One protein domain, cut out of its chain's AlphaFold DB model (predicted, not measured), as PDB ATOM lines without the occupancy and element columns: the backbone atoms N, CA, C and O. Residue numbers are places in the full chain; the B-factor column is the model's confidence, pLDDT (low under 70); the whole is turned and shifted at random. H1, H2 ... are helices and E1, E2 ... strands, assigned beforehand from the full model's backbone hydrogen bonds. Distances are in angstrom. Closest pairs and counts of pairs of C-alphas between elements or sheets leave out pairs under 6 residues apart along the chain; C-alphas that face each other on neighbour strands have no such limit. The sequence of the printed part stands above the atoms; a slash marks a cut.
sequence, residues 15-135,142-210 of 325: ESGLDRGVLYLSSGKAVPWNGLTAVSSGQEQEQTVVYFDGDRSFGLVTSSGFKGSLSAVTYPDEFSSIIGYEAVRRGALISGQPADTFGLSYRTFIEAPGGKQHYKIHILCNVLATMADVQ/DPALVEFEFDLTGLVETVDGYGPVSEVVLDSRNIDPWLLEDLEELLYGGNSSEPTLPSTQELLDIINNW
ATOM      1  N   GLU A  15      15.417  24.871 -25.049       80.94
ATOM      2  CA  GLU A  15      16.591  24.397 -24.319       80.94
ATOM      3  C   GLU A  15      17.504  25.578 -23.980       80.94
ATOM      4  O   GLU A  15      17.772  26.441 -24.821       80.94
ATOM      5  N   SER A  16      17.947  25.641 -22.729       78.88
ATOM      6  CA  SER A  16      18.663  26.769 -22.148       78.88
ATOM      7  C   SER A  16      19.902  26.283 -21.399       78.88
ATOM      8  O   SER A  16      19.824  25.793 -20.276       78.88
ATOM      9  N   GLY A  17      21.070  26.479 -22.000       79.50
ATOM     10  CA  GLY A  17      22.347  26.306 -21.315       79.50
ATOM     11  C   GLY A  17      22.688  24.873 -20.893       79.50
ATOM     12  O   GLY A  17      21.932  23.917 -21.059       79.50
ATOM     13  N   LEU A  18      23.893  24.766 -20.349       87.25
ATOM     14  CA  LEU A  18      24.519  23.551 -19.860       87.25
ATOM     15  C   LEU A  18      24.741  23.713 -18.353       87.25
ATOM     16  O   LEU A  18      25.263  24.736 -17.917       87.25
ATOM     17  N   ASP A  19      24.349  22.712 -17.572       86.00
ATOM     18  CA  ASP A  19      24.450  22.749 -16.112       86.00
ATOM     19  C   ASP A  19      25.707  22.047 -15.594       86.00
ATOM     20  O   ASP A  19      26.510  22.616 -14.858       86.00
ATOM     21  N   ARG A  20      25.873  20.779 -15.978       89.62
ATOM     22  CA  ARG A  20      26.947  19.909 -15.494       89.62
ATOM     23  C   ARG A  20      27.349  18.896 -16.552       89.62
ATOM     24  O   ARG A  20      26.534  18.518 -17.394       89.62
ATOM     25  N   GLY A  21      28.593  18.442 -16.456       91.81
ATOM     26  CA  GLY A  21      29.148  17.358 -17.256       91.81
ATOM     27  C   GLY A  21      29.991  16.426 -16.391       91.81
ATOM     28  O   GLY A  21      30.708  16.882 -15.497       91.81
ATOM     29  N   VAL A  22      29.905  15.126 -16.654       94.38
ATOM     30  CA  VAL A  22      30.681  14.077 -15.991       94.38
ATOM     31  C   VAL A  22      31.356  13.217 -17.048       94.38
ATOM     32  O   VAL A  22      30.710  12.695 -17.954       94.38
ATOM     33  N   LEU A  23      32.672  13.095 -16.912       93.88
ATOM     34  CA  LEU A  23      33.538  12.244 -17.709       93.88
ATOM     35  C   LEU A  23      33.630  10.861 -17.061       93.88
ATOM     36  O   LEU A  23      33.998  10.765 -15.894       93.88
ATOM     37  N   TYR A  24      33.387   9.803 -17.823       94.00
ATOM     38  CA  TYR A  24      33.598   8.420 -17.401       94.00
ATOM     39  C   TYR A  24      34.760   7.821 -18.176       94.00
ATOM     40  O   TYR A  24      34.752   7.757 -19.403       94.00
ATOM     41  N   LEU A  25      35.779   7.386 -17.448       90.81
ATOM     42  CA  LEU A  25      36.958   6.741 -18.016       90.81
ATOM     43  C   LEU A  25      36.670   5.256 -18.267       90.81
ATOM     44  O   LEU A  25      35.927   4.647 -17.502       90.81
ATOM     45  N   SER A  26      37.371   4.626 -19.215       83.88
ATOM     46  CA  SER A  26      37.345   3.162 -19.432       83.88
ATOM     47  C   SER A  26      37.667   2.343 -18.170       83.88
ATOM     48  O   SER A  26      37.333   1.168 -18.067       83.88
ATOM     49  N   SER A  27      38.324   2.963 -17.184       82.88
ATOM     50  CA  SER A  27      38.593   2.373 -15.865       82.88
ATOM     51  C   SER A  27      37.368   2.297 -14.938       82.88
ATOM     52  O   SER A  27      37.480   1.732 -13.853       82.88
ATOM     53  N   GLY A  28      36.232   2.884 -15.326       82.88
ATOM     54  CA  GLY A  28      35.014   3.007 -14.516       82.88
ATOM     55  C   GLY A  28      34.982   4.238 -13.605       82.88
ATOM     56  O   GLY A  28      33.967   4.513 -12.978       82.88
ATOM     57  N   LYS A  29      36.072   5.014 -13.530       88.38
ATOM     58  CA  LYS A  29      36.128   6.229 -12.706       88.38
ATOM     59  C   LYS A  29      35.341   7.370 -13.360       88.38
ATOM     60  O   LYS A  29      35.653   7.758 -14.488       88.38
ATOM     61  N   ALA A  30      34.406   7.953 -12.613       92.19
ATOM     62  CA  ALA A  30      33.713   9.181 -12.991       92.19
ATOM     63  C   ALA A  30      34.442  10.428 -12.458       92.19
ATOM     64  O   ALA A  30      34.923  10.452 -11.321       92.19
ATOM     65  N   VAL A  31      34.527  11.475 -13.276       92.94
ATOM     66  CA  VAL A  31      35.214  12.730 -12.958       92.94
ATOM     67  C   VAL A  31      34.340  13.913 -13.382       92.94
ATOM     68  O   VAL A  31      33.939  13.989 -14.544       92.94
ATOM     69  N   PRO A  32      34.035  14.865 -12.483       93.19
ATOM     70  CA  PRO A  32      33.269  16.052 -12.848       93.19
ATOM     71  C   PRO A  32      34.079  16.976 -13.768       93.19
ATOM     72  O   PRO A  32      35.267  17.221 -13.539       93.19
ATOM     73  N   TRP A  33      33.426  17.544 -14.781       93.06
ATOM     74  CA  TRP A  33      34.058  18.459 -15.731       93.06
ATOM     75  C   TRP A  33      33.850  19.927 -15.330       93.06
ATOM     76  O   TRP A  33      32.923  20.601 -15.780       93.06
ATOM     77  N   ASN A  34      34.760  20.462 -14.515       87.69
ATOM     78  CA  ASN A  34      34.673  21.818 -13.943       87.69
ATOM     79  C   ASN A  34      35.167  22.942 -14.877       87.69
ATOM     80  O   ASN A  34      35.930  23.818 -14.473       87.69
ATOM     81  N   GLY A  35      34.751  22.918 -16.138       84.25
ATOM     82  CA  GLY A  35      35.209  23.881 -17.145       84.25
ATOM     83  C   GLY A  35      34.495  23.794 -18.482       84.25
ATOM     84  O   GLY A  35      34.956  24.406 -19.440       84.25
ATOM     85  N   LEU A  36      33.420  23.011 -18.551       89.38
ATOM     86  CA  LEU A  36      32.677  22.759 -19.771       89.38
ATOM     87  C   LEU A  36      31.832  23.991 -20.125       89.38
ATOM     88  O   LEU A  36      31.085  24.479 -19.279       89.38
ATOM     89  N   THR A  37      31.975  24.508 -21.346       87.44
ATOM     90  CA  THR A  37      31.282  25.726 -21.809       87.44
ATOM     91  C   THR A  37      30.197  25.421 -22.823       87.44
ATOM     92  O   THR A  37      29.123  26.019 -22.760       87.44
ATOM     93  N   ALA A  38      30.450  24.483 -23.733       88.62
ATOM     94  CA  ALA A  38      29.484  24.082 -24.741       88.62
ATOM     95  C   ALA A  38      29.648  22.611 -25.123       88.62
ATOM     96  O   ALA A  38      30.752  22.069 -25.154       88.62
ATOM     97  N   VAL A  39      28.523  21.982 -25.450       88.81
ATOM     98  CA  VAL A  39      28.463  20.677 -26.107       88.81
ATOM     99  C   VAL A  39      27.572  20.863 -27.325       88.81
ATOM    100  O   VAL A  39      26.431  21.303 -27.181       88.81
ATOM    101  N   SER A  40      28.070  20.557 -28.517       87.38
ATOM    102  CA  SER A  40      27.231  20.473 -29.708       87.38
ATOM    103  C   SER A  40      26.994  19.007 -30.038       87.38
ATOM    104  O   SER A  40      27.959  18.263 -30.214       87.38
ATOM    105  N   SER A  41      25.733  18.604 -30.143       81.75
ATOM    106  CA  SER A  41      25.335  17.270 -30.581       81.75
ATOM    107  C   SER A  41      24.852  17.296 -32.029       81.75
ATOM    108  O   SER A  41      24.139  18.200 -32.469       81.75
ATOM    109  N   GLY A  42      25.256  16.285 -32.785       77.81
ATOM    110  CA  GLY A  42      24.881  16.087 -34.175       77.81
ATOM    111  C   GLY A  42      24.895  14.604 -34.523       77.81
ATOM    112  O   GLY A  42      25.498  13.778 -33.836       77.81
ATOM    113  N   GLN A  43      24.205  14.256 -35.604       68.81
ATOM    114  CA  GLN A  43      24.201  12.897 -36.135       68.81
ATOM    115  C   GLN A  43      24.957  12.868 -37.452       68.81
ATOM    116  O   GLN A  43      24.700  13.682 -38.344       68.81
ATOM    117  N   GLU A  44      25.871  11.915 -37.590       65.62
ATOM    118  CA  GLU A  44      26.495  11.640 -38.871       65.62
ATOM    119  C   GLU A  44      25.590  10.707 -39.682       65.62
ATOM    120  O   GLU A  44      25.170   9.641 -39.227       65.62
ATOM    121  N   GLN A  45      25.233  11.149 -40.886       63.47
ATOM    122  CA  GLN A  45      24.400  10.391 -41.809       63.47
ATOM    123  C   GLN A  45      25.221  10.059 -43.048       63.47
ATOM    124  O   GLN A  45      25.515  10.937 -43.862       63.47
ATOM    125  N   GLU A  46      25.551   8.785 -43.227       60.53
ATOM    126  CA  GLU A  46      26.133   8.307 -44.472       60.53
ATOM    127  C   GLU A  46      25.017   7.946 -45.455       60.53
ATOM    128  O   GLU A  46      24.148   7.113 -45.187       60.53
ATOM    129  N   GLN A  47      25.030   8.581 -46.629       56.94
ATOM    130  CA  GLN A  47      24.107   8.262 -47.715       56.94
ATOM    131  C   GLN A  47      24.805   7.378 -48.745       56.94
ATOM    132  O   GLN A  47      25.575   7.865 -49.574       56.94
ATOM    133  N   THR A  48      24.491   6.083 -48.756       62.59
ATOM    134  CA  THR A  48      24.917   5.212 -49.857       62.59
ATOM    135  C   THR A  48      23.924   5.351 -51.001       62.59
ATOM    136  O   THR A  48      22.770   4.942 -50.894       62.59
ATOM    137  N   VAL A  49      24.363   5.947 -52.108       63.59
ATOM    138  CA  VAL A  49      23.535   6.144 -53.301       63.59
ATOM    139  C   VAL A  49      23.579   4.898 -54.179       63.59
ATOM    140  O   VAL A  49      24.633   4.558 -54.714       63.59
ATOM    141  N   VAL A  50      22.432   4.247 -54.372       68.50
ATOM    142  CA  VAL A  50      22.296   3.154 -55.338       68.50
ATOM    143  C   VAL A  50      21.905   3.741 -56.696       68.50
ATOM    144  O   VAL A  50      21.054   4.628 -56.804       68.50
ATOM    145  N   TYR A  51      22.567   3.277 -57.754       72.19
ATOM    146  CA  TYR A  51      22.240   3.629 -59.134       72.19
ATOM    147  C   TYR A  51      21.541   2.437 -59.788       72.19
ATOM    148  O   TYR A  51      22.042   1.315 -59.715       72.19
ATOM    149  N   PHE A  52      20.404   2.680 -60.438       59.12
ATOM    150  CA  PHE A  52      19.697   1.687 -61.249       59.12
ATOM    151  C   PHE A  52      19.521   2.259 -62.655       59.12
ATOM    152  O   PHE A  52      19.090   3.397 -62.803       59.12
ATOM    153  N   ASP A  53      19.931   1.505 -63.679       65.94
ATOM    154  CA  ASP A  53      19.909   1.929 -65.090       65.94
ATOM    155  C   ASP A  53      20.568   3.296 -65.381       65.94
ATOM    156  O   ASP A  53      20.186   4.015 -66.298       65.94
ATOM    157  N   GLY A  54      21.609   3.655 -64.621       68.06
ATOM    158  CA  GLY A  54      22.346   4.913 -64.801       68.06
ATOM    159  C   GLY A  54      21.698   6.133 -64.142       68.06
ATOM    160  O   GLY A  54      22.341   7.179 -64.069       68.06
ATOM    161  N   ASP A  55      20.497   5.979 -63.580       59.62
ATOM    162  CA  ASP A  55      19.797   7.013 -62.828       59.62
ATOM    163  C   ASP A  55      19.855   6.754 -61.314       59.62
ATOM    164  O   ASP A  55      19.802   5.619 -60.819       59.62
ATOM    165  N   ARG A  56      19.987   7.848 -60.556       63.16
ATOM    166  CA  ARG A  56      20.087   7.841 -59.091       63.16
ATOM    167  C   ARG A  56      18.779   7.321 -58.489       63.16
ATOM    168  O   ARG A  56      17.794   8.051 -58.435       63.16
ATOM    169  N   SER A  57      18.782   6.080 -58.012       55.16
ATOM    170  CA  SER A  57      17.581   5.356 -57.592       55.16
ATOM    171  C   SER A  57      17.746   4.903 -56.145       55.16
ATOM    172  O   SER A  57      18.220   3.809 -55.875       55.16
ATOM    173  N   PHE A  58      17.325   5.773 -55.225       55.50
ATOM    174  CA  PHE A  58      17.300   5.564 -53.772       55.50
ATOM    175  C   PHE A  58      18.674   5.586 -53.071       55.50
ATOM    176  O   PHE A  58      19.627   4.903 -53.441       55.50
ATOM    177  N   GLY A  59      18.776   6.423 -52.036       56.81
ATOM    178  CA  GLY A  59      19.908   6.432 -51.115       56.81
ATOM    179  C   GLY A  59      19.508   5.722 -49.832       56.81
ATOM    180  O   GLY A  59      18.536   6.137 -49.202       56.81
ATOM    181  N   LEU A  60      20.226   4.670 -49.447       56.94
ATOM    182  CA  LEU A  60      20.088   4.115 -48.106       56.94
ATOM    183  C   LEU A  60      20.859   5.048 -47.164       56.94
ATOM    184  O   LEU A  60      22.074   5.199 -47.303       56.94
ATOM    185  N   VAL A  61      20.130   5.747 -46.295       57.81
ATOM    186  CA  VAL A  61      20.717   6.592 -45.252       57.81
ATOM    187  C   VAL A  61      20.974   5.695 -44.051       57.81
ATOM    188  O   VAL A  61      20.027   5.251 -43.405       57.81
ATOM    189  N   THR A  62      22.240   5.410 -43.777       55.56
ATOM    190  CA  THR A  62      22.650   4.736 -42.545       55.56
ATOM    191  C   THR A  62      23.138   5.814 -41.589       55.56
ATOM    192  O   THR A  62      24.039   6.581 -41.927       55.56
ATOM    193  N   SER A  63      22.534   5.908 -40.405       59.47
ATOM    194  CA  SER A  63      23.081   6.737 -39.328       59.47
ATOM    195  C   SER A  63      24.388   6.091 -38.867       59.47
ATOM    196  O   SER A  63      24.358   4.960 -38.384       59.47
ATOM    197  N   SER A  64      25.527   6.752 -39.092       56.81
ATOM    198  CA  SER A  64      26.866   6.170 -38.903       56.81
ATOM    199  C   SER A  64      27.479   6.456 -37.530       56.81
ATOM    200  O   SER A  64      28.495   5.858 -37.194       56.81
ATOM    201  N   GLY A  65      26.849   7.297 -36.707       69.88
ATOM    202  CA  GLY A  65      27.265   7.539 -35.327       69.88
ATOM    203  C   GLY A  65      26.963   8.955 -34.852       69.88
ATOM    204  O   GLY A  65      26.463   9.798 -35.605       69.88
ATOM    205  N   PHE A  66      27.253   9.208 -33.579       82.31
ATOM    206  CA  PHE A  66      27.199  10.544 -32.994       82.31
ATOM    207  C   PHE A  66      28.399  11.365 -33.472       82.31
ATOM    208  O   PHE A  66      29.526  10.868 -33.500       82.31
ATOM    209  N   LYS A  67      28.172  12.636 -33.808       87.88
ATOM    210  CA  LYS A  67      29.238  13.580 -34.139       87.88
ATOM    211  C   LYS A  67      28.949  14.921 -33.500       87.88
ATOM    212  O   LYS A  67      27.901  15.512 -33.742       87.88
ATOM    213  N   GLY A  68      29.890  15.409 -32.714       87.88
ATOM    214  CA  GLY A  68      29.718  16.634 -31.955       87.88
ATOM    215  C   GLY A  68      31.025  17.365 -31.736       87.88
ATOM    216  O   GLY A  68      32.076  16.932 -32.199       87.88
ATOM    217  N   SER A  69      30.953  18.454 -30.988       91.69
ATOM    218  CA  SER A  69      32.123  19.151 -30.474       91.69
ATOM    219  C   SER A  69      31.900  19.516 -29.013       91.69
ATOM    220  O   SER A  69      30.766  19.643 -28.539       91.69
ATOM    221  N   LEU A  70      33.000  19.606 -28.281       92.62
ATOM    222  CA  LEU A  70      33.057  19.883 -26.858       92.62
ATOM    223  C   LEU A  70      33.967  21.087 -26.654       92.62
ATOM    224  O   LEU A  70      35.151  21.015 -26.977       92.62
ATOM    225  N   SER A  71      33.439  22.168 -26.098       92.12
ATOM    226  CA  SER A  71      34.218  23.360 -25.767       92.12
ATOM    227  C   SER A  71      34.386  23.466 -24.259       92.12
ATOM    228  O   SER A  71      33.433  23.268 -23.499       92.12
ATOM    229  N   ALA A  72      35.606  23.755 -23.814       91.75
ATOM    230  CA  ALA A  72      35.916  23.892 -22.403       91.75
ATOM    231  C   ALA A  72      37.052  24.890 -22.148       91.75
ATOM    232  O   ALA A  72      38.028  24.963 -22.887       91.75
ATOM    233  N   VAL A  73      36.978  25.606 -21.030       89.44
ATOM    234  CA  VAL A  73      38.059  26.484 -20.539       89.44
ATOM    235  C   VAL A  73      39.169  25.674 -19.871       89.44
ATOM    236  O   VAL A  73      40.342  26.040 -19.885       89.44
ATOM    237  N   THR A  74      38.792  24.563 -19.247       88.75
ATOM    238  CA  THR A  74      39.706  23.616 -18.613       88.75
ATOM    239  C   THR A  74      39.118  22.213 -18.706       88.75
ATOM    240  O   THR A  74      37.900  22.051 -18.818       88.75
ATOM    241  N   TYR A  75      39.980  21.204 -18.680       90.44
ATOM    242  CA  TYR A  75      39.603  19.799 -18.746       90.44
ATOM    243  C   TYR A  75      40.297  19.013 -17.622       90.44
ATOM    244  O   TYR A  75      41.369  19.426 -17.171       90.44
ATOM    245  N   PRO A  76      39.700  17.908 -17.138       91.12
ATOM    246  CA  PRO A  76      40.295  17.091 -16.082       91.12
ATOM    247  C   PRO A  76      41.651  16.500 -16.482       91.12
ATOM    248  O   PRO A  76      41.848  16.126 -17.638       91.12
ATOM    249  N   ASP A  77      42.564  16.328 -15.523       88.94
ATOM    250  CA  ASP A  77      43.890  15.751 -15.787       88.94
ATOM    251  C   ASP A  77      43.777  14.352 -16.413       88.94
ATOM    252  O   ASP A  77      44.522  14.022 -17.338       88.94
ATOM    253  N   GLU A  78      42.804  13.554 -15.963       88.31
ATOM    254  CA  GLU A  78      42.521  12.215 -16.483       88.31
ATOM    255  C   GLU A  78      42.047  12.212 -17.942       88.31
ATOM    256  O   GLU A  78      42.213  11.213 -18.642       88.31
ATOM    257  N   PHE A  79      41.504  13.328 -18.434       90.50
ATOM    258  CA  PHE A  79      41.137  13.454 -19.840       90.50
ATOM    259  C   PHE A  79      42.375  13.492 -20.743       90.50
ATOM    260  O   PHE A  79      42.315  13.039 -21.880       90.50
ATOM    261  N   SER A  80      43.531  13.929 -20.229       87.12
ATOM    262  CA  SER A  80      44.785  13.992 -20.993       87.12
ATOM    263  C   SER A  80      45.172  12.637 -21.595       87.12
ATOM    264  O   SER A  80      45.576  12.583 -22.753       87.12
ATOM    265  N   SER A  81      44.999  11.535 -20.853       86.19
ATOM    266  CA  SER A  81      45.288  10.191 -21.377       86.19
ATOM    267  C   SER A  81      44.334   9.766 -22.488       86.19
ATOM    268  O   SER A  81      44.761   9.069 -23.402       86.19
ATOM    269  N   ILE A  82      43.080  10.225 -22.449       87.88
ATOM    270  CA  ILE A  82      42.078   9.942 -23.486       87.88
ATOM    271  C   ILE A  82      42.471  10.629 -24.793       87.88
ATOM    272  O   ILE A  82      42.425  10.007 -25.848       87.88
ATOM    273  N   ILE A  83      42.919  11.885 -24.732       87.94
ATOM    274  CA  ILE A  83      43.316  12.669 -25.915       87.94
ATOM    275  C   ILE A  83      44.768  12.413 -26.367       87.94
ATOM    276  O   ILE A  83      45.335  13.196 -27.131       87.94
ATOM    277  N   GLY A  84      45.396  11.326 -25.903       86.50
ATOM    278  CA  GLY A  84      46.714  10.891 -26.374       86.50
ATOM    279  C   GLY A  84      47.911  11.610 -25.740       86.50
ATOM    280  O   GLY A  84      48.991  11.651 -26.346       86.50
ATOM    281  N   TYR A  85      47.748  12.171 -24.537       86.31
ATOM    282  CA  TYR A  85      48.838  12.701 -23.716       86.31
ATOM    283  C   TYR A  85      49.148  11.779 -22.533       86.31
ATOM    284  O   TYR A  85      48.285  11.479 -21.716       86.31
ATOM    285  N   GLU A  86      50.411  11.397 -22.375       86.88
ATOM    286  CA  GLU A  86      50.854  10.534 -21.275       86.88
ATOM    287  C   GLU A  86      51.870  11.243 -20.375       86.88
ATOM    288  O   GLU A  86      52.772  11.946 -20.841       86.88
ATOM    289  N   ALA A  87      51.741  11.063 -19.060       85.06
ATOM    290  CA  ALA A  87      52.644  11.654 -18.082       85.06
ATOM    291  C   ALA A  87      53.894  10.788 -17.868       85.06
ATOM    292  O   ALA A  87      53.852   9.766 -17.192       85.06
ATOM    293  N   VAL A  88      55.048  11.253 -18.353       85.19
ATOM    294  CA  VAL A  88      56.351  10.601 -18.095       85.19
ATOM    295  C   VAL A  88      56.806  10.848 -16.654       85.19
ATOM    296  O   VAL A  88      57.422  10.002 -16.007       85.19
ATOM    297  N   ARG A  89      56.527  12.052 -16.144       83.69
ATOM    298  CA  ARG A  89      56.730  12.470 -14.750       83.69
ATOM    299  C   ARG A  89      55.793  13.631 -14.440       83.69
ATOM    300  O   ARG A  89      55.273  14.268 -15.352       83.69
ATOM    301  N   ARG A  90      55.647  13.982 -13.160       80.62
ATOM    302  CA  ARG A  90      54.851  15.147 -12.737       80.62
ATOM    303  C   ARG A  90      55.259  16.405 -13.520       80.62
ATOM    304  O   ARG A  90      56.404  16.844 -13.426       80.62
ATOM    305  N   GLY A  91      54.316  16.958 -14.283       78.75
ATOM    306  CA  GLY A  91      54.504  18.164 -15.095       78.75
ATOM    307  C   GLY A  91      55.214  17.966 -16.440       78.75
ATOM    308  O   GLY A  91      55.542  18.957 -17.082       78.75
ATOM    309  N   ALA A  92      55.480  16.729 -16.875       85.69
ATOM    310  CA  ALA A  92      55.993  16.445 -18.214       85.69
ATOM    311  C   ALA A  92      55.082  15.441 -18.924       85.69
ATOM    312  O   ALA A  92      55.050  14.261 -18.563       85.69
ATOM    313  N   LEU A  93      54.372  15.941 -19.931       87.56
ATOM    314  CA  LEU A  93      53.476  15.173 -20.783       87.56
ATOM    315  C   LEU A  93      54.144  14.937 -22.142       87.56
ATOM    316  O   LEU A  93      54.822  15.827 -22.661       87.56
ATOM    317  N   ILE A  94      53.953  13.752 -22.707       88.75
ATOM    318  CA  ILE A  94      54.275  13.440 -24.102       88.75
ATOM    319  C   ILE A  94      52.975  13.313 -24.885       88.75
ATOM    320  O   ILE A  94      52.026  12.714 -24.395       88.75
ATOM    321  N   SER A  95      52.925  13.886 -26.082       88.06
ATOM    322  CA  SER A  95      51.772  13.807 -26.982       88.06
ATOM    323  C   SER A  95      51.940  12.685 -28.013       88.06
ATOM    324  O   SER A  95      53.052  12.199 -28.237       88.06
ATOM    325  N   GLY A  96      50.853  12.323 -28.696       82.81
ATOM    326  CA  GLY A  96      50.869  11.364 -29.807       82.81
ATOM    327  C   GLY A  96      50.750   9.902 -29.377       82.81
ATOM    328  O   GLY A  96      51.166   9.015 -30.121       82.81
ATOM    329  N   GLN A  97      50.219   9.656 -28.180       87.38
ATOM    330  CA  GLN A  97      49.793   8.323 -27.762       87.38
ATOM    331  C   GLN A  97      48.433   7.979 -28.392       87.38
ATOM    332  O   GLN A  97      47.701   8.890 -28.786       87.38
ATOM    333  N   PRO A  98      48.094   6.684 -28.538       84.00
ATOM    334  CA  PRO A  98      46.769   6.287 -29.001       84.00
ATOM    335  C   PRO A  98      45.686   6.868 -28.085       84.00
ATOM    336  O   PRO A  98      45.802   6.784 -26.864       84.00
ATOM    337  N   ALA A  99      44.659   7.462 -28.693       85.50
ATOM    338  CA  ALA A  99      43.487   7.937 -27.971       85.50
ATOM    339  C   ALA A  99      42.668   6.750 -27.446       85.50
ATOM    340  O   ALA A  99      42.595   5.710 -28.106       85.50
ATOM    341  N   ASP A 100      42.058   6.925 -26.278       89.38
ATOM    342  CA  ASP A 100      41.138   5.950 -25.688       89.38
ATOM    343  C   ASP A 100      39.686   6.426 -25.832       89.38
ATOM    344  O   ASP A 100      39.421   7.601 -26.099       89.38
ATOM    345  N   THR A 101      38.737   5.511 -25.671       90.94
ATOM    346  CA  THR A 101      37.311   5.842 -25.602       90.94
ATOM    347  C   THR A 101      36.923   6.317 -24.207       90.94
ATOM    348  O   THR A 101      37.567   5.981 -23.216       90.94
ATOM    349  N   PHE A 102      35.843   7.082 -24.106       92.94
ATOM    350  CA  PHE A 102      35.288   7.517 -22.827       92.94
ATOM    351  C   PHE A 102      33.770   7.665 -22.902       92.94
ATOM    352  O   PHE A 102      33.192   7.735 -23.985       92.94
ATOM    353  N   GLY A 103      33.119   7.723 -21.747       93.12
ATOM    354  CA  GLY A 103      31.709   8.079 -21.630       93.12
ATOM    355  C   GLY A 103      31.529   9.523 -21.176       93.12
ATOM    356  O   GLY A 103      32.341  10.045 -20.410       93.12
ATOM    357  N   LEU A 104      30.454  10.173 -21.611       93.56
ATOM    358  CA  LEU A 104      30.117  11.535 -21.197       93.56
ATOM    359  C   LEU A 104      28.638  11.613 -20.825       93.56
ATOM    360  O   LEU A 104      27.783  11.295 -21.643       93.56
ATOM    361  N   SER A 105      28.339  12.091 -19.618       94.94
ATOM    362  CA  SER A 105      26.987  12.518 -19.242       94.94
ATOM    363  C   SER A 105      26.966  14.029 -19.097       94.94
ATOM    364  O   SER A 105      27.825  14.588 -18.414       94.94
ATOM    365  N   TYR A 106      26.005  14.705 -19.715       93.81
ATOM    366  CA  TYR A 106      25.822  16.141 -19.544       93.81
ATOM    367  C   TYR A 106      24.348  16.518 -19.459       93.81
ATOM    368  O   TYR A 106      23.481  15.846 -20.014       93.81
ATOM    369  N   ARG A 107      24.063  17.603 -18.735       93.94
ATOM    370  CA  ARG A 107      22.697  18.059 -18.470       93.94
ATOM    371  C   ARG A 107      22.438  19.430 -19.071       93.94
ATOM    372  O   ARG A 107      23.182  20.372 -18.793       93.94
ATOM    373  N   THR A 108      21.364  19.541 -19.841       92.00
ATOM    374  CA  THR A 108      20.876  20.793 -20.431       92.00
ATOM    375  C   THR A 108      19.537  21.158 -19.805       92.00
ATOM    376  O   THR A 108      18.743  20.272 -19.486       92.00
ATOM    377  N   PHE A 109      19.265  22.447 -19.584       90.12
ATOM    378  CA  PHE A 109      17.948  22.848 -19.081       90.12
ATOM    379  C   PHE A 109      16.956  23.045 -20.218       90.12
ATOM    380  O   PHE A 109      17.318  23.312 -21.360       90.12
ATOM    381  N   ILE A 110      15.683  22.924 -19.879       86.06
ATOM    382  CA  ILE A 110      14.547  23.297 -20.702       86.06
ATOM    383  C   ILE A 110      13.767  24.331 -19.905       86.06
ATOM    384  O   ILE A 110      13.224  24.040 -18.836       86.06
ATOM    385  N   GLU A 111      13.685  25.534 -20.452       83.25
ATOM    386  CA  GLU A 111      12.855  26.589 -19.905       83.25
ATOM    387  C   GLU A 111      11.420  26.443 -20.405       83.25
ATOM    388  O   GLU A 111      11.149  26.297 -21.605       83.25
ATOM    389  N   ALA A 112      10.489  26.485 -19.450       78.50
ATOM    390  CA  ALA A 112       9.063  26.519 -19.705       78.50
ATOM    391  C   ALA A 112       8.474  27.907 -19.394       78.50
ATOM    392  O   ALA A 112       8.932  28.610 -18.482       78.50
ATOM    393  N   PRO A 113       7.393  28.298 -20.084       68.56
ATOM    394  CA  PRO A 113       6.656  29.514 -19.770       68.56
ATOM    395  C   PRO A 113       6.153  29.480 -18.320       68.56
ATOM    396  O   PRO A 113       5.475  28.540 -17.911       68.56
ATOM    397  N   GLY A 114       6.476  30.512 -17.537       68.62
ATOM    398  CA  GLY A 114       6.099  30.591 -16.120       68.62
ATOM    399  C   GLY A 114       7.173  30.131 -15.129       68.62
ATOM    400  O   GLY A 114       6.870  30.026 -13.947       68.62
ATOM    401  N   GLY A 115       8.410  29.892 -15.580       69.12
ATOM    402  CA  GLY A 115       9.560  29.670 -14.692       69.12
ATOM    403  C   GLY A 115       9.704  28.240 -14.170       69.12
ATOM    404  O   GLY A 115      10.523  28.004 -13.289       69.12
ATOM    405  N   LYS A 116       8.937  27.281 -14.707       68.25
ATOM    406  CA  LYS A 116       9.187  25.859 -14.445       68.25
ATOM    407  C   LYS A 116      10.468  25.441 -15.163       68.25
ATOM    408  O   LYS A 116      10.614  25.675 -16.364       68.25
ATOM    409  N   GLN A 117      11.375  24.825 -14.415       76.19
ATOM    410  CA  GLN A 117      12.647  24.339 -14.923       76.19
ATOM    411  C   GLN A 117      12.551  22.835 -15.147       76.19
ATOM    412  O   GLN A 117      12.278  22.071 -14.226       76.19
ATOM    413  N   HIS A 118      12.770  22.429 -16.387       87.81
ATOM    414  CA  HIS A 118      12.959  21.040 -16.770       87.81
ATOM    415  C   HIS A 118      14.393  20.870 -17.269       87.81
ATOM    416  O   HIS A 118      15.136  21.840 -17.415       87.81
ATOM    417  N   TYR A 119      14.808  19.640 -17.514       92.31
ATOM    418  CA  TYR A 119      16.119  19.336 -18.068       92.31
ATOM    419  C   TYR A 119      16.125  18.047 -18.880       92.31
ATOM    420  O   TYR A 119      15.231  17.202 -18.759       92.31
ATOM    421  N   LYS A 120      17.169  17.911 -19.694       93.94
ATOM    422  CA  LYS A 120      17.554  16.672 -20.351       93.94
ATOM    423  C   LYS A 120      18.910  16.216 -19.857       93.94
ATOM    424  O   LYS A 120      19.812  17.033 -19.682       93.94
ATOM    425  N   ILE A 121      19.051  14.914 -19.663       94.31
ATOM    426  CA  ILE A 121      20.344  14.271 -19.451       94.31
ATOM    427  C   ILE A 121      20.708  13.570 -20.750       94.31
ATOM    428  O   ILE A 121      19.977  12.704 -21.224       94.31
ATOM    429  N   HIS A 122      21.835  13.963 -21.318       93.69
ATOM    430  CA  HIS A 122      22.422  13.351 -22.492       93.69
ATOM    431  C   HIS A 122      23.545  12.429 -22.048       93.69
ATOM    432  O   HIS A 122      24.436  12.841 -21.302       93.69
ATOM    433  N   ILE A 123      23.495  11.187 -22.506       93.31
ATOM    434  CA  ILE A 123      24.434  10.137 -22.145       93.31
ATOM    435  C   ILE A 123      25.051   9.626 -23.436       93.31
ATOM    436  O   ILE A 123      24.363   9.069 -24.290       93.31
ATOM    437  N   LEU A 124      26.354   9.831 -23.578       91.19
ATOM    438  CA  LEU A 124      27.138   9.340 -24.696       91.19
ATOM    439  C   LEU A 124      28.019   8.192 -24.214       91.19
ATOM    440  O   LEU A 124      28.882   8.379 -23.351       91.19
ATOM    441  N   CYS A 125      27.805   7.019 -24.798       85.50
ATOM    442  CA  CYS A 125      28.602   5.827 -24.541       85.50
ATOM    443  C   CYS A 125      29.688   5.703 -25.620       85.50
ATOM    444  O   CYS A 125      29.418   5.924 -26.798       85.50
ATOM    445  N   ASN A 126      30.913   5.346 -25.221       87.38
ATOM    446  CA  ASN A 126      32.050   5.085 -26.115       87.38
ATOM    447  C   ASN A 126      32.320   6.176 -27.164       87.38
ATOM    448  O   ASN A 126      32.257   5.960 -28.376       87.38
ATOM    449  N   VAL A 127      32.679   7.358 -26.687       90.12
ATOM    450  CA  VAL A 127      33.071   8.496 -27.515       90.12
ATOM    451  C   VAL A 127      34.588   8.560 -27.646       90.12
ATOM    452  O   VAL A 127      35.325   8.295 -26.699       90.12
ATOM    453  N   LEU A 128      35.054   8.942 -28.829       90.81
ATOM    454  CA  LEU A 128      36.424   9.358 -29.096       90.81
ATOM    455  C   LEU A 128      36.478  10.881 -29.185       90.81
ATOM    456  O   LEU A 128      35.641  11.492 -29.849       90.81
ATOM    457  N   ALA A 129      37.484  11.485 -28.555       91.50
ATOM    458  CA  ALA A 129      37.738  12.918 -28.633       91.50
ATOM    459  C   ALA A 129      39.038  13.184 -29.385       91.50
ATOM    460  O   ALA A 129      40.073  12.583 -29.094       91.50
ATOM    461  N   THR A 130      38.993  14.129 -30.319       90.06
ATOM    462  CA  THR A 130      40.182  14.664 -30.985       90.06
ATOM    463  C   THR A 130      40.316  16.136 -30.640       90.06
ATOM    464  O   THR A 130      39.383  16.905 -30.827       90.06
ATOM    465  N   MET A 131      41.469  16.532 -30.112       88.38
ATOM    466  CA  MET A 131      41.734  17.926 -29.760       88.38
ATOM    467  C   MET A 131      41.958  18.765 -31.021       88.38
ATOM    468  O   MET A 131      42.791  18.407 -31.856       88.38
ATOM    469  N   ALA A 132      41.240  19.881 -31.136       88.31
ATOM    470  CA  ALA A 132      41.429  20.852 -32.204       88.31
ATOM    471  C   ALA A 132      42.677  21.726 -31.967       88.31
ATOM    472  O   ALA A 132      43.296  21.709 -30.897       88.31
ATOM    473  N   ASP A 133      43.055  22.513 -32.977       84.75
ATOM    474  CA  ASP A 133      44.206  23.415 -32.898       84.75
ATOM    475  C   ASP A 133      44.003  24.493 -31.821       84.75
ATOM    476  O   ASP A 133      43.118  25.344 -31.922       84.75
ATOM    477  N   VAL A 134      44.884  24.519 -30.816       84.75
ATOM    478  CA  VAL A 134      44.865  25.548 -29.766       84.75
ATOM    479  C   VAL A 134      45.796  26.697 -30.118       84.75
ATOM    480  O   VAL A 134      46.996  26.514 -30.345       84.75
ATOM    481  N   GLN A 135      45.258  27.915 -30.096       81.25
ATOM    482  CA  GLN A 135      46.034  29.131 -30.304       81.25
ATOM    483  C   GLN A 135      46.446  29.754 -28.968       81.25
ATOM    484  O   GLN A 135      45.612  30.147 -28.158       81.25
ATOM    485  N   ASP A 142      45.047  42.774 -20.737       77.81
ATOM    486  CA  ASP A 142      43.824  42.018 -20.511       77.81
ATOM    487  C   ASP A 142      44.085  40.555 -20.898       77.81
ATOM    488  O   ASP A 142      44.407  40.276 -22.059       77.81
ATOM    489  N   PRO A 143      44.031  39.611 -19.945       75.44
ATOM    490  CA  PRO A 143      44.237  38.203 -20.244       75.44
ATOM    491  C   PRO A 143      43.064  37.676 -21.083       75.44
ATOM    492  O   PRO A 143      41.915  37.716 -20.648       75.44
ATOM    493  N   ALA A 144      43.359  37.175 -22.283       76.56
ATOM    494  CA  ALA A 144      42.390  36.445 -23.093       76.56
ATOM    495  C   ALA A 144      42.279  35.002 -22.586       76.56
ATOM    496  O   ALA A 144      43.293  34.359 -22.300       76.56
ATOM    497  N   LEU A 145      41.049  34.509 -22.470       80.31
ATOM    498  CA  LEU A 145      40.788  33.123 -22.106       80.31
ATOM    499  C   LEU A 145      41.203  32.209 -23.263       80.31
ATOM    500  O   LEU A 145      40.882  32.495 -24.414       80.31
ATOM    501  N   VAL A 146      41.911  31.125 -22.954       83.75
ATOM    502  CA  VAL A 146      42.161  30.053 -23.921       83.75
ATOM    503  C   VAL A 146      41.010  29.068 -23.795       83.75
ATOM    504  O   VAL A 146      40.766  28.549 -22.707       83.75
ATOM    505  N   GLU A 147      40.299  28.849 -24.893       88.44
ATOM    506  CA  GLU A 147      39.251  27.838 -24.985       88.44
ATOM    507  C   GLU A 147      39.795  26.627 -25.743       88.44
ATOM    508  O   GLU A 147      40.496  26.760 -26.749       88.44
ATOM    509  N   PHE A 148      39.511  25.446 -25.209       90.00
ATOM    510  CA  PHE A 148      39.832  24.165 -25.810       90.00
ATOM    511  C   PHE A 148      38.598  23.636 -26.520       90.00
ATOM    512  O   PHE A 148      37.510  23.645 -25.949       90.00
ATOM    513  N   GLU A 149      38.786  23.145 -27.737       92.75
ATOM    514  CA  GLU A 149      37.737  22.507 -28.518       92.75
ATOM    515  C   GLU A 149      38.153  21.069 -28.839       92.75
ATOM    516  O   GLU A 149      39.311  20.799 -29.175       92.75
ATOM    517  N   PHE A 150      37.210  20.143 -28.693       92.31
ATOM    518  CA  PHE A 150      37.397  18.732 -28.989       92.31
ATOM    519  C   PHE A 150      36.299  18.252 -29.928       92.31
ATOM    520  O   PHE A 150      35.119  18.385 -29.615       92.31
ATOM    521  N   ASP A 151      36.680  17.637 -31.038       91.69
ATOM    522  CA  ASP A 151      35.757  16.947 -31.927       91.69
ATOM    523  C   ASP A 151      35.408  15.581 -31.335       91.69
ATOM    524  O   ASP A 151      36.290  14.765 -31.049       91.69
ATOM    525  N   LEU A 152      34.114  15.331 -31.154       91.44
ATOM    526  CA  LEU A 152      33.572  14.100 -30.599       91.44
ATOM    527  C   LEU A 152      33.046  13.197 -31.712       91.44
ATOM    528  O   LEU A 152      32.222  13.616 -32.525       91.44
ATOM    529  N   THR A 153      33.472  11.938 -31.698       89.69
ATOM    530  CA  THR A 153      32.938  10.875 -32.560       89.69
ATOM    531  C   THR A 153      32.446   9.731 -31.684       89.69
ATOM    532  O   THR A 153      33.242   9.118 -30.976       89.69
ATOM    533  N   GLY A 154      31.147   9.443 -31.701       86.56
ATOM    534  CA  GLY A 154      30.569   8.330 -30.952       86.56
ATOM    535  C   GLY A 154      30.644   7.024 -31.730       86.56
ATOM    536  O   GLY A 154      30.265   6.967 -32.901       86.56
ATOM    537  N   LEU A 155      31.109   5.971 -31.065       83.44
ATOM    538  CA  LEU A 155      31.096   4.617 -31.597       83.44
ATOM    539  C   LEU A 155      29.741   3.982 -31.295       83.44
ATOM    540  O   LEU A 155      29.294   3.961 -30.152       83.44
ATOM    541  N   VAL A 156      29.075   3.469 -32.327       80.44
ATOM    542  CA  VAL A 156      27.760   2.850 -32.158       80.44
ATOM    543  C   VAL A 156      27.869   1.492 -31.466       80.44
ATOM    544  O   VAL A 156      28.677   0.647 -31.853       80.44
ATOM    545  N   GLU A 157      27.007   1.258 -30.482       80.06
ATOM    546  CA  GLU A 157      26.808  -0.054 -29.873       80.06
ATOM    547  C   GLU A 157      25.565  -0.729 -30.463       80.06
ATOM    548  O   GLU A 157      24.574  -0.079 -30.808       80.06
ATOM    549  N   THR A 158      25.627  -2.052 -30.618       80.31
ATOM    550  CA  THR A 158      24.460  -2.847 -31.021       80.31
ATOM    551  C   THR A 158      23.682  -3.217 -29.771       80.31
ATOM    552  O   THR A 158      24.256  -3.776 -28.840       80.31
ATOM    553  N   VAL A 159      22.393  -2.905 -29.773       81.50
ATOM    554  CA  VAL A 159      21.480  -3.120 -28.652       81.50
ATOM    555  C   VAL A 159      20.363  -4.045 -29.113       81.50
ATOM    556  O   VAL A 159      19.850  -3.903 -30.227       81.50
ATOM    557  N   ASP A 160      19.961  -4.978 -28.259       80.69
ATOM    558  CA  ASP A 160      18.875  -5.898 -28.571       80.69
ATOM    559  C   ASP A 160      17.545  -5.147 -28.747       80.69
ATOM    560  O   ASP A 160      17.100  -4.387 -27.890       80.69
ATOM    561  N   GLY A 161      16.892  -5.361 -29.891       77.56
ATOM    562  CA  GLY A 161      15.607  -4.735 -30.222       77.56
ATOM    563  C   GLY A 161      15.695  -3.331 -30.833       77.56
ATOM    564  O   GLY A 161      14.669  -2.822 -31.287       77.56
ATOM    565  N   TYR A 162      16.890  -2.739 -30.932       79.00
ATOM    566  CA  TYR A 162      17.094  -1.391 -31.470       79.00
ATOM    567  C   TYR A 162      18.144  -1.355 -32.591       79.00
ATOM    568  O   TYR A 162      18.903  -2.296 -32.815       79.00
ATOM    569  N   GLY A 163      18.156  -0.254 -33.350       75.69
ATOM    570  CA  GLY A 163      19.257   0.047 -34.268       75.69
ATOM    571  C   GLY A 163      20.539   0.428 -33.511       75.69
ATOM    572  O   GLY A 163      20.526   0.477 -32.285       75.69
ATOM    573  N   PRO A 164      21.642   0.729 -34.215       76.00
ATOM    574  CA  PRO A 164      22.880   1.165 -33.574       76.00
ATOM    575  C   PRO A 164      22.650   2.431 -32.731       76.00
ATOM    576  O   PRO A 164      22.164   3.438 -33.252       76.00
ATOM    577  N   VAL A 165      22.994   2.377 -31.442       81.19
ATOM    578  CA  VAL A 165      22.786   3.473 -30.479       81.19
ATOM    579  C   VAL A 165      24.131   4.104 -30.129       81.19
ATOM    580  O   VAL A 165      25.122   3.404 -29.948       81.19
ATOM    581  N   SER A 166      24.174   5.435 -30.066       80.00
ATOM    582  CA  SER A 166      25.373   6.205 -29.675       80.00
ATOM    583  C   SER A 166      25.088   7.304 -28.647       80.00
ATOM    584  O   SER A 166      26.010   7.811 -28.015       80.00
ATOM    585  N   GLU A 167      23.817   7.652 -28.452       88.12
ATOM    586  CA  GLU A 167      23.364   8.633 -27.474       88.12
ATOM    587  C   GLU A 167      22.037   8.159 -26.877       88.12
ATOM    588  O   GLU A 167      21.149   7.705 -27.605       88.12
ATOM    589  N   VAL A 168      21.903   8.295 -25.561       89.88
ATOM    590  CA  VAL A 168      20.645   8.132 -24.829       89.88
ATOM    591  C   VAL A 168      20.283   9.481 -24.220       89.88
ATOM    592  O   VAL A 168      21.104  10.105 -23.551       89.88
ATOM    593  N   VAL A 169      19.055   9.942 -24.462       92.06
ATOM    594  CA  VAL A 169      18.556  11.225 -23.952       92.06
ATOM    595  C   VAL A 169      17.373  10.974 -23.031       92.06
ATOM    596  O   VAL A 169      16.360  10.421 -23.454       92.06
ATOM    597  N   LEU A 170      17.494  11.416 -21.784       92.25
ATOM    598  CA  LEU A 170      16.438  11.356 -20.779       92.25
ATOM    599  C   LEU A 170      15.809  12.742 -20.653       92.25
ATOM    600  O   LEU A 170      16.510  13.696 -20.328       92.25
ATOM    601  N   ASP A 171      14.506  12.871 -20.906       91.25
ATOM    602  CA  ASP A 171      13.766  14.130 -20.753       91.25
ATOM    603  C   ASP A 171      12.929  14.087 -19.472       91.25
ATOM    604  O   ASP A 171      11.976  13.314 -19.376       91.25
ATOM    605  N   SER A 172      13.264  14.952 -18.511       89.12
ATOM    606  CA  SER A 172      12.585  15.057 -17.205       89.12
ATOM    607  C   SER A 172      11.079  15.334 -17.278       89.12
ATOM    608  O   SER A 172      10.390  15.207 -16.270       89.12
ATOM    609  N   ARG A 173      10.549  15.752 -18.434       85.25
ATOM    610  CA  ARG A 173       9.107  15.981 -18.624       85.25
ATOM    611  C   ARG A 173       8.326  14.705 -18.901       85.25
ATOM    612  O   ARG A 173       7.129  14.685 -18.643       85.25
ATOM    613  N   ASN A 174       8.991  13.705 -19.468       83.81
ATOM    614  CA  ASN A 174       8.342  12.502 -19.982       83.81
ATOM    615  C   ASN A 174       8.680  11.268 -19.146       83.81
ATOM    616  O   ASN A 174       7.901  10.332 -19.121       83.81
ATOM    617  N   ILE A 175       9.840  11.251 -18.489       83.44
ATOM    618  CA  ILE A 175      10.270  10.119 -17.667       83.44
ATOM    619  C   ILE A 175       9.603  10.140 -16.284       83.44
ATOM    620  O   ILE A 175       9.364  11.212 -15.720       83.44
ATOM    621  N   ASP A 176       9.362   8.959 -15.708       83.44
ATOM    622  CA  ASP A 176       8.929   8.840 -14.314       83.44
ATOM    623  C   ASP A 176       9.942   9.536 -13.373       83.44
ATOM    624  O   ASP A 176      11.149   9.274 -13.466       83.44
ATOM    625  N   PRO A 177       9.495  10.419 -12.457       83.38
ATOM    626  CA  PRO A 177      10.396  11.170 -11.584       83.38
ATOM    627  C   PRO A 177      11.306  10.310 -10.702       83.38
ATOM    628  O   PRO A 177      12.402  10.744 -10.359       83.38
ATOM    629  N   TRP A 178      10.878   9.111 -10.309       82.56
ATOM    630  CA  TRP A 178      11.695   8.236  -9.468       82.56
ATOM    631  C   TRP A 178      12.651   7.379 -10.268       82.56
ATOM    632  O   TRP A 178      13.760   7.150  -9.800       82.56
ATOM    633  N   LEU A 179      12.262   6.966 -11.476       84.56
ATOM    634  CA  LEU A 179      13.222   6.398 -12.415       84.56
ATOM    635  C   LEU A 179      14.332   7.415 -12.699       84.56
ATOM    636  O   LEU A 179      15.507   7.064 -12.689       84.56
ATOM    637  N   LEU A 180      13.976   8.688 -12.901       88.81
ATOM    638  CA  LEU A 180      14.958   9.747 -13.108       88.81
ATOM    639  C   LEU A 180      15.887   9.921 -11.905       88.81
ATOM    640  O   LEU A 180      17.090  10.031 -12.101       88.81
ATOM    641  N   GLU A 181      15.355   9.917 -10.683       88.19
ATOM    642  CA  GLU A 181      16.167  10.020  -9.466       88.19
ATOM    643  C   GLU A 181      17.115   8.821  -9.305       88.19
ATOM    644  O   GLU A 181      18.295   9.013  -9.022       88.19
ATOM    645  N   ASP A 182      16.636   7.598  -9.554       88.12
ATOM    646  CA  ASP A 182      17.464   6.388  -9.493       88.12
ATOM    647  C   ASP A 182      18.576   6.421 -10.569       88.12
ATOM    648  O   ASP A 182      19.718   6.032 -10.312       88.12
ATOM    649  N   LEU A 183      18.279   6.932 -11.772       92.00
ATOM    650  CA  LEU A 183      19.264   7.124 -12.844       92.00
ATOM    651  C   LEU A 183      20.254   8.258 -12.537       92.00
ATOM    652  O   LEU A 183      21.434   8.146 -12.865       92.00
ATOM    653  N   GLU A 184      19.811   9.344 -11.906       91.81
ATOM    654  CA  GLU A 184      20.695  10.419 -11.453       91.81
ATOM    655  C   GLU A 184      21.630   9.943 -10.340       91.81
ATOM    656  O   GLU A 184      22.813  10.274 -10.380       91.81
ATOM    657  N   GLU A 185      21.145   9.138  -9.392       91.56
ATOM    658  CA  GLU A 185      21.993   8.517  -8.373       91.56
ATOM    659  C   GLU A 185      23.006   7.556  -9.010       91.56
ATOM    660  O   GLU A 185      24.179   7.567  -8.641       91.56
ATOM    661  N   LEU A 186      22.596   6.770 -10.009       92.25
ATOM    662  CA  LEU A 186      23.499   5.880 -10.739       92.25
ATOM    663  C   LEU A 186      24.610   6.659 -11.458       92.25
ATOM    664  O   LEU A 186      25.788   6.323 -11.332       92.25
ATOM    665  N   LEU A 187      24.243   7.708 -12.196       92.88
ATOM    666  CA  LEU A 187      25.179   8.484 -13.005       92.88
ATOM    667  C   LEU A 187      26.062   9.387 -12.139       92.88
ATOM    668  O   LEU A 187      27.280   9.422 -12.315       92.88
ATOM    669  N   TYR A 188      25.476  10.137 -11.214       92.62
ATOM    670  CA  TYR A 188      26.170  11.184 -10.460       92.62
ATOM    671  C   TYR A 188      26.626  10.740  -9.071       92.62
ATOM    672  O   TYR A 188      27.421  11.445  -8.442       92.62
ATOM    673  N   GLY A 189      26.218   9.548  -8.642       89.00
ATOM    674  CA  GLY A 189      26.491   9.020  -7.318       89.00
ATOM    675  C   GLY A 189      25.548   9.601  -6.270       89.00
ATOM    676  O   GLY A 189      24.931  10.656  -6.440       89.00
ATOM    677  N   GLY A 190      25.476   8.909  -5.143       82.00
ATOM    678  CA  GLY A 190      24.731   9.313  -3.961       82.00
ATOM    679  C   GLY A 190      25.626   9.378  -2.729       82.00
ATOM    680  O   GLY A 190      26.850   9.274  -2.786       82.00
ATOM    681  N   ASN A 191      25.006   9.509  -1.558       75.56
ATOM    682  CA  ASN A 191      25.744   9.528  -0.288       75.56
ATOM    683  C   ASN A 191      26.468   8.199   0.009       75.56
ATOM    684  O   ASN A 191      27.393   8.171   0.822       75.56
ATOM    685  N   SER A 192      26.029   7.102  -0.614       75.06
ATOM    686  CA  SER A 192      26.535   5.741  -0.389       75.06
ATOM    687  C   SER A 192      26.828   4.957  -1.672       75.06
ATOM    688  O   SER A 192      27.187   3.783  -1.587       75.06
ATOM    689  N   SER A 193      26.669   5.578  -2.838       82.44
ATOM    690  CA  SER A 193      26.795   4.961  -4.160       82.44
ATOM    691  C   SER A 193      27.812   5.746  -4.982       82.44
ATOM    692  O   SER A 193      27.749   6.973  -5.074       82.44
ATOM    693  N   GLU A 194      28.801   5.046  -5.536       87.56
ATOM    694  CA  GLU A 194      29.758   5.672  -6.445       87.56
ATOM    695  C   GLU A 194      29.097   5.898  -7.814       87.56
ATOM    696  O   GLU A 194      28.326   5.044  -8.252       87.56
ATOM    697  N   PRO A 195      29.390   7.018  -8.494       92.75
ATOM    698  CA  PRO A 195      28.907   7.273  -9.847       92.75
ATOM    699  C   PRO A 195      29.457   6.242 -10.834       92.75
ATOM    700  O   PRO A 195      30.663   5.997 -10.886       92.75
ATOM    701  N   THR A 196      28.585   5.691 -11.671       92.44
ATOM    702  CA  THR A 196      28.938   4.697 -12.688       92.44
ATOM    703  C   THR A 196      28.140   4.938 -13.964       92.44
ATOM    704  O   THR A 196      26.979   5.337 -13.925       92.44
ATOM    705  N   LEU A 197      28.769   4.664 -15.107       92.06
ATOM    706  CA  LEU A 197      28.102   4.632 -16.401       92.06
ATOM    707  C   LEU A 197      28.042   3.175 -16.888       92.06
ATOM    708  O   LEU A 197      29.081   2.644 -17.290       92.06
ATOM    709  N   PRO A 198      26.866   2.525 -16.840       90.50
ATOM    710  CA  PRO A 198      26.674   1.201 -17.423       90.50
ATOM    711  C   PRO A 198      26.847   1.211 -18.944       90.50
ATOM    712  O   PRO A 198      26.824   2.266 -19.582       90.50
ATOM    713  N   SER A 199      26.952   0.022 -19.538       89.12
ATOM    714  CA  SER A 199      26.854  -0.117 -20.996       89.12
ATOM    715  C   SER A 199      25.488   0.344 -21.515       89.12
ATOM    716  O   SER A 199      24.505   0.381 -20.771       89.12
ATOM    717  N   THR A 200      25.388   0.655 -22.812       89.00
ATOM    718  CA  THR A 200      24.115   1.115 -23.393       89.00
ATOM    719  C   THR A 200      23.008   0.070 -23.233       89.00
ATOM    720  O   THR A 200      21.867   0.428 -22.947       89.00
ATOM    721  N   GLN A 201      23.339  -1.221 -23.360       88.75
ATOM    722  CA  GLN A 201      22.386  -2.313 -23.141       88.75
ATOM    723  C   GLN A 201      21.919  -2.361 -21.683       88.75
ATOM    724  O   GLN A 201      20.720  -2.368 -21.439       88.75
ATOM    725  N   GLU A 202      22.842  -2.338 -20.717       90.19
ATOM    726  CA  GLU A 202      22.486  -2.367 -19.293       90.19
ATOM    727  C   GLU A 202      21.652  -1.151 -18.891       90.19
ATOM    728  O   GLU A 202      20.699  -1.287 -18.133       90.19
ATOM    729  N   LEU A 203      21.973   0.034 -19.417       90.50
ATOM    730  CA  LEU A 203      21.194   1.243 -19.168       90.50
ATOM    731  C   LEU A 203      19.753   1.086 -19.670       90.50
ATOM    732  O   LEU A 203      18.809   1.433 -18.962       90.50
ATOM    733  N   LEU A 204      19.571   0.536 -20.871       88.06
ATOM    734  CA  LEU A 204      18.244   0.274 -21.426       88.06
ATOM    735  C   LEU A 204      17.519  -0.849 -20.684       88.06
ATOM    736  O   LEU A 204      16.311  -0.760 -20.498       88.06
ATOM    737  N   ASP A 205      18.230  -1.872 -20.217       87.19
ATOM    738  CA  ASP A 205      17.655  -2.929 -19.387       87.19
ATOM    739  C   ASP A 205      17.196  -2.381 -18.034       87.19
ATOM    740  O   ASP A 205      16.127  -2.765 -17.564       87.19
ATOM    741  N   ILE A 206      17.955  -1.465 -17.422       86.56
ATOM    742  CA  ILE A 206      17.541  -0.761 -16.203       86.56
ATOM    743  C   ILE A 206      16.264   0.023 -16.481       86.56
ATOM    744  O   ILE A 206      15.304  -0.138 -15.741       86.56
ATOM    745  N   ILE A 207      16.220   0.810 -17.558       85.94
ATOM    746  CA  ILE A 207      15.044   1.620 -17.913       85.94
ATOM    747  C   ILE A 207      13.818   0.735 -18.186       85.94
ATOM    748  O   ILE A 207      12.741   1.014 -17.674       85.94
ATOM    749  N   ASN A 208      13.969  -0.347 -18.955       82.00
ATOM    750  CA  ASN A 208      12.851  -1.209 -19.354       82.00
ATOM    751  C   ASN A 208      12.338  -2.116 -18.225       82.00
ATOM    752  O   ASN A 208      11.167  -2.486 -18.231       82.00
ATOM    753  N   ASN A 209      13.214  -2.528 -17.303       77.88
ATOM    754  CA  ASN A 209      12.853  -3.404 -16.184       77.88
ATOM    755  C   ASN A 209      12.607  -2.633 -14.883       77.88
ATOM    756  O   ASN A 209      12.308  -3.253 -13.858       77.88
ATOM    757  N   TRP A 210      12.769  -1.310 -14.890       82.00
ATOM    758  CA  TRP A 210      12.423  -0.502 -13.737       82.00
ATOM    759  C   TRP A 210      10.925  -0.617 -13.475       82.00
ATOM    760  O   TRP A 210      10.107  -0.637 -14.389       82.00
TER     761      TRP A 210
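What this domain is: This is residues 15 to 135 and 142 to 210 of the 325 residues of an uncharacterized protein of Hyphomicrobiaceae bacterium (UniProt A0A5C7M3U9). One twisted sheet of nine strands is folded back on itself but not closed: E9 bends sharply from the part with E1, E2, E8 and E11 into the part with E10, E5 and E3, and E3 comes back near E1. The hairpin of E4 and the first part of E5 sticks out as a long arm, the small hairpin of E6 and E7 sticks out elsewhere, and H2 and H3 cover part of the sheet at E9 and E11. The printed part has 190 residues with eleven named strands and three named helices, in the order E1 E2 E3 E4 E5 H1 E6 E7 E8 E9 E10 E11 H2 H3, and its class is mixed, helices and strands. The large sheet is branched, each neighbour pair antiparallel, and E6 and E7 form a second, antiparallel sheet. The whole is only just compact, close to loose, with a radius of gyration of the C-alphas of 19.1 A, and it spans 64 by 44 by 36 A.

How they stand to each other: E1, residues 15 to 25, bends by 56 degrees at residue 19 and forms a hairpin with E2, residues 30 to 32, where N 23 and O 31 are 2.8 A apart. On the other side of E1 is E8, residues 102 to 111, with N 22 and O 105 at 2.8 A. E3, residues 36 to 40, comes closest to E1 with the C-alphas of Leu 36 and Gly 21, 6.9 A apart. E3 runs on into E4, residues 43 to 52, at 17 degrees. E5, residues 55 to 72, bends by 65 degrees at residue 58 and forms a hairpin with E4, with N 48 and O 60 at 3.0 A. E3 and E4 lie on one side of E5, with N 40 and O 69 at 2.8 A, and E10, residues 148 to 154, on the other side, with N 70 and O 150 at 2.8 A. H1, residues 79 to 82, only grazes the large sheet; its closest C-alpha to E8 is Ile 82, 7.2 A from that of Phe 102. E6, residues 85 to 89, and E7, residues 92 to 95, form a hairpin, with N 86 and O 94 at 2.9 A. E9, residues 117 to 131, forms a hairpin with E8, with N 106 and O 122 at 2.9 A, and bends by 90 degrees at residue 128. On the other side of E9 from E8 are E10, with N 130 and O 151 at 2.9 A, and E11, residues 167 to 171, with N 123 and O 168 at 2.8 A. H2, residues 177 to 188, is on the sheet at a height of 10.1 A, over E8, E11 and, only just, with 3 C-alphas, E9; it runs slantwise to the strands, at 40 degrees to E8 on the local plane. H3, residues 200 to 209, only grazes the sheet with residues 200 to 204; the closest C-alphas of E9 and H3 are those of Cys 125 and Thr 200, 6.6 A apart. H2 and H3 are close but not clearly touching, the C-alphas of Leu 179 and Ile 207 being 7.5 A apart, at a shallow tilt of 28 degrees, opposite ways. In H2 and H3 every O i to N i+4 pair is within hydrogen-bond range; H1 is too short for such a pair.

Where its parts are: E1 begins at C-alpha 15, (16.591, 24.397, -24.319), and measures 27.7 A. E4 measures 27.9 A, and E5, the longest strand, runs 46.7 A from C-alpha 55 at (19.797, 7.013, -62.828). E8 measures 29.6 A, E9 33.3 A and E10 19.1 A. H2 measures 15.8 A, and H3 measures 14.1 A, ending at C-alpha 209, (12.853, -3.404, -16.184).

The domain as a whole: The two C-alphas farthest apart are those of Asp 53 and Asn 191, 65.5 A. Residues 136 to 141 are not printed, and C-alphas 135 and 142 are 16.3 A apart across this cut. The links E10 to E11 and H2 to H3 are long. The mean pLDDT of the printed part is 83.6, with residues 43 to 50, 52 to 65 and 113 to 116 under 70.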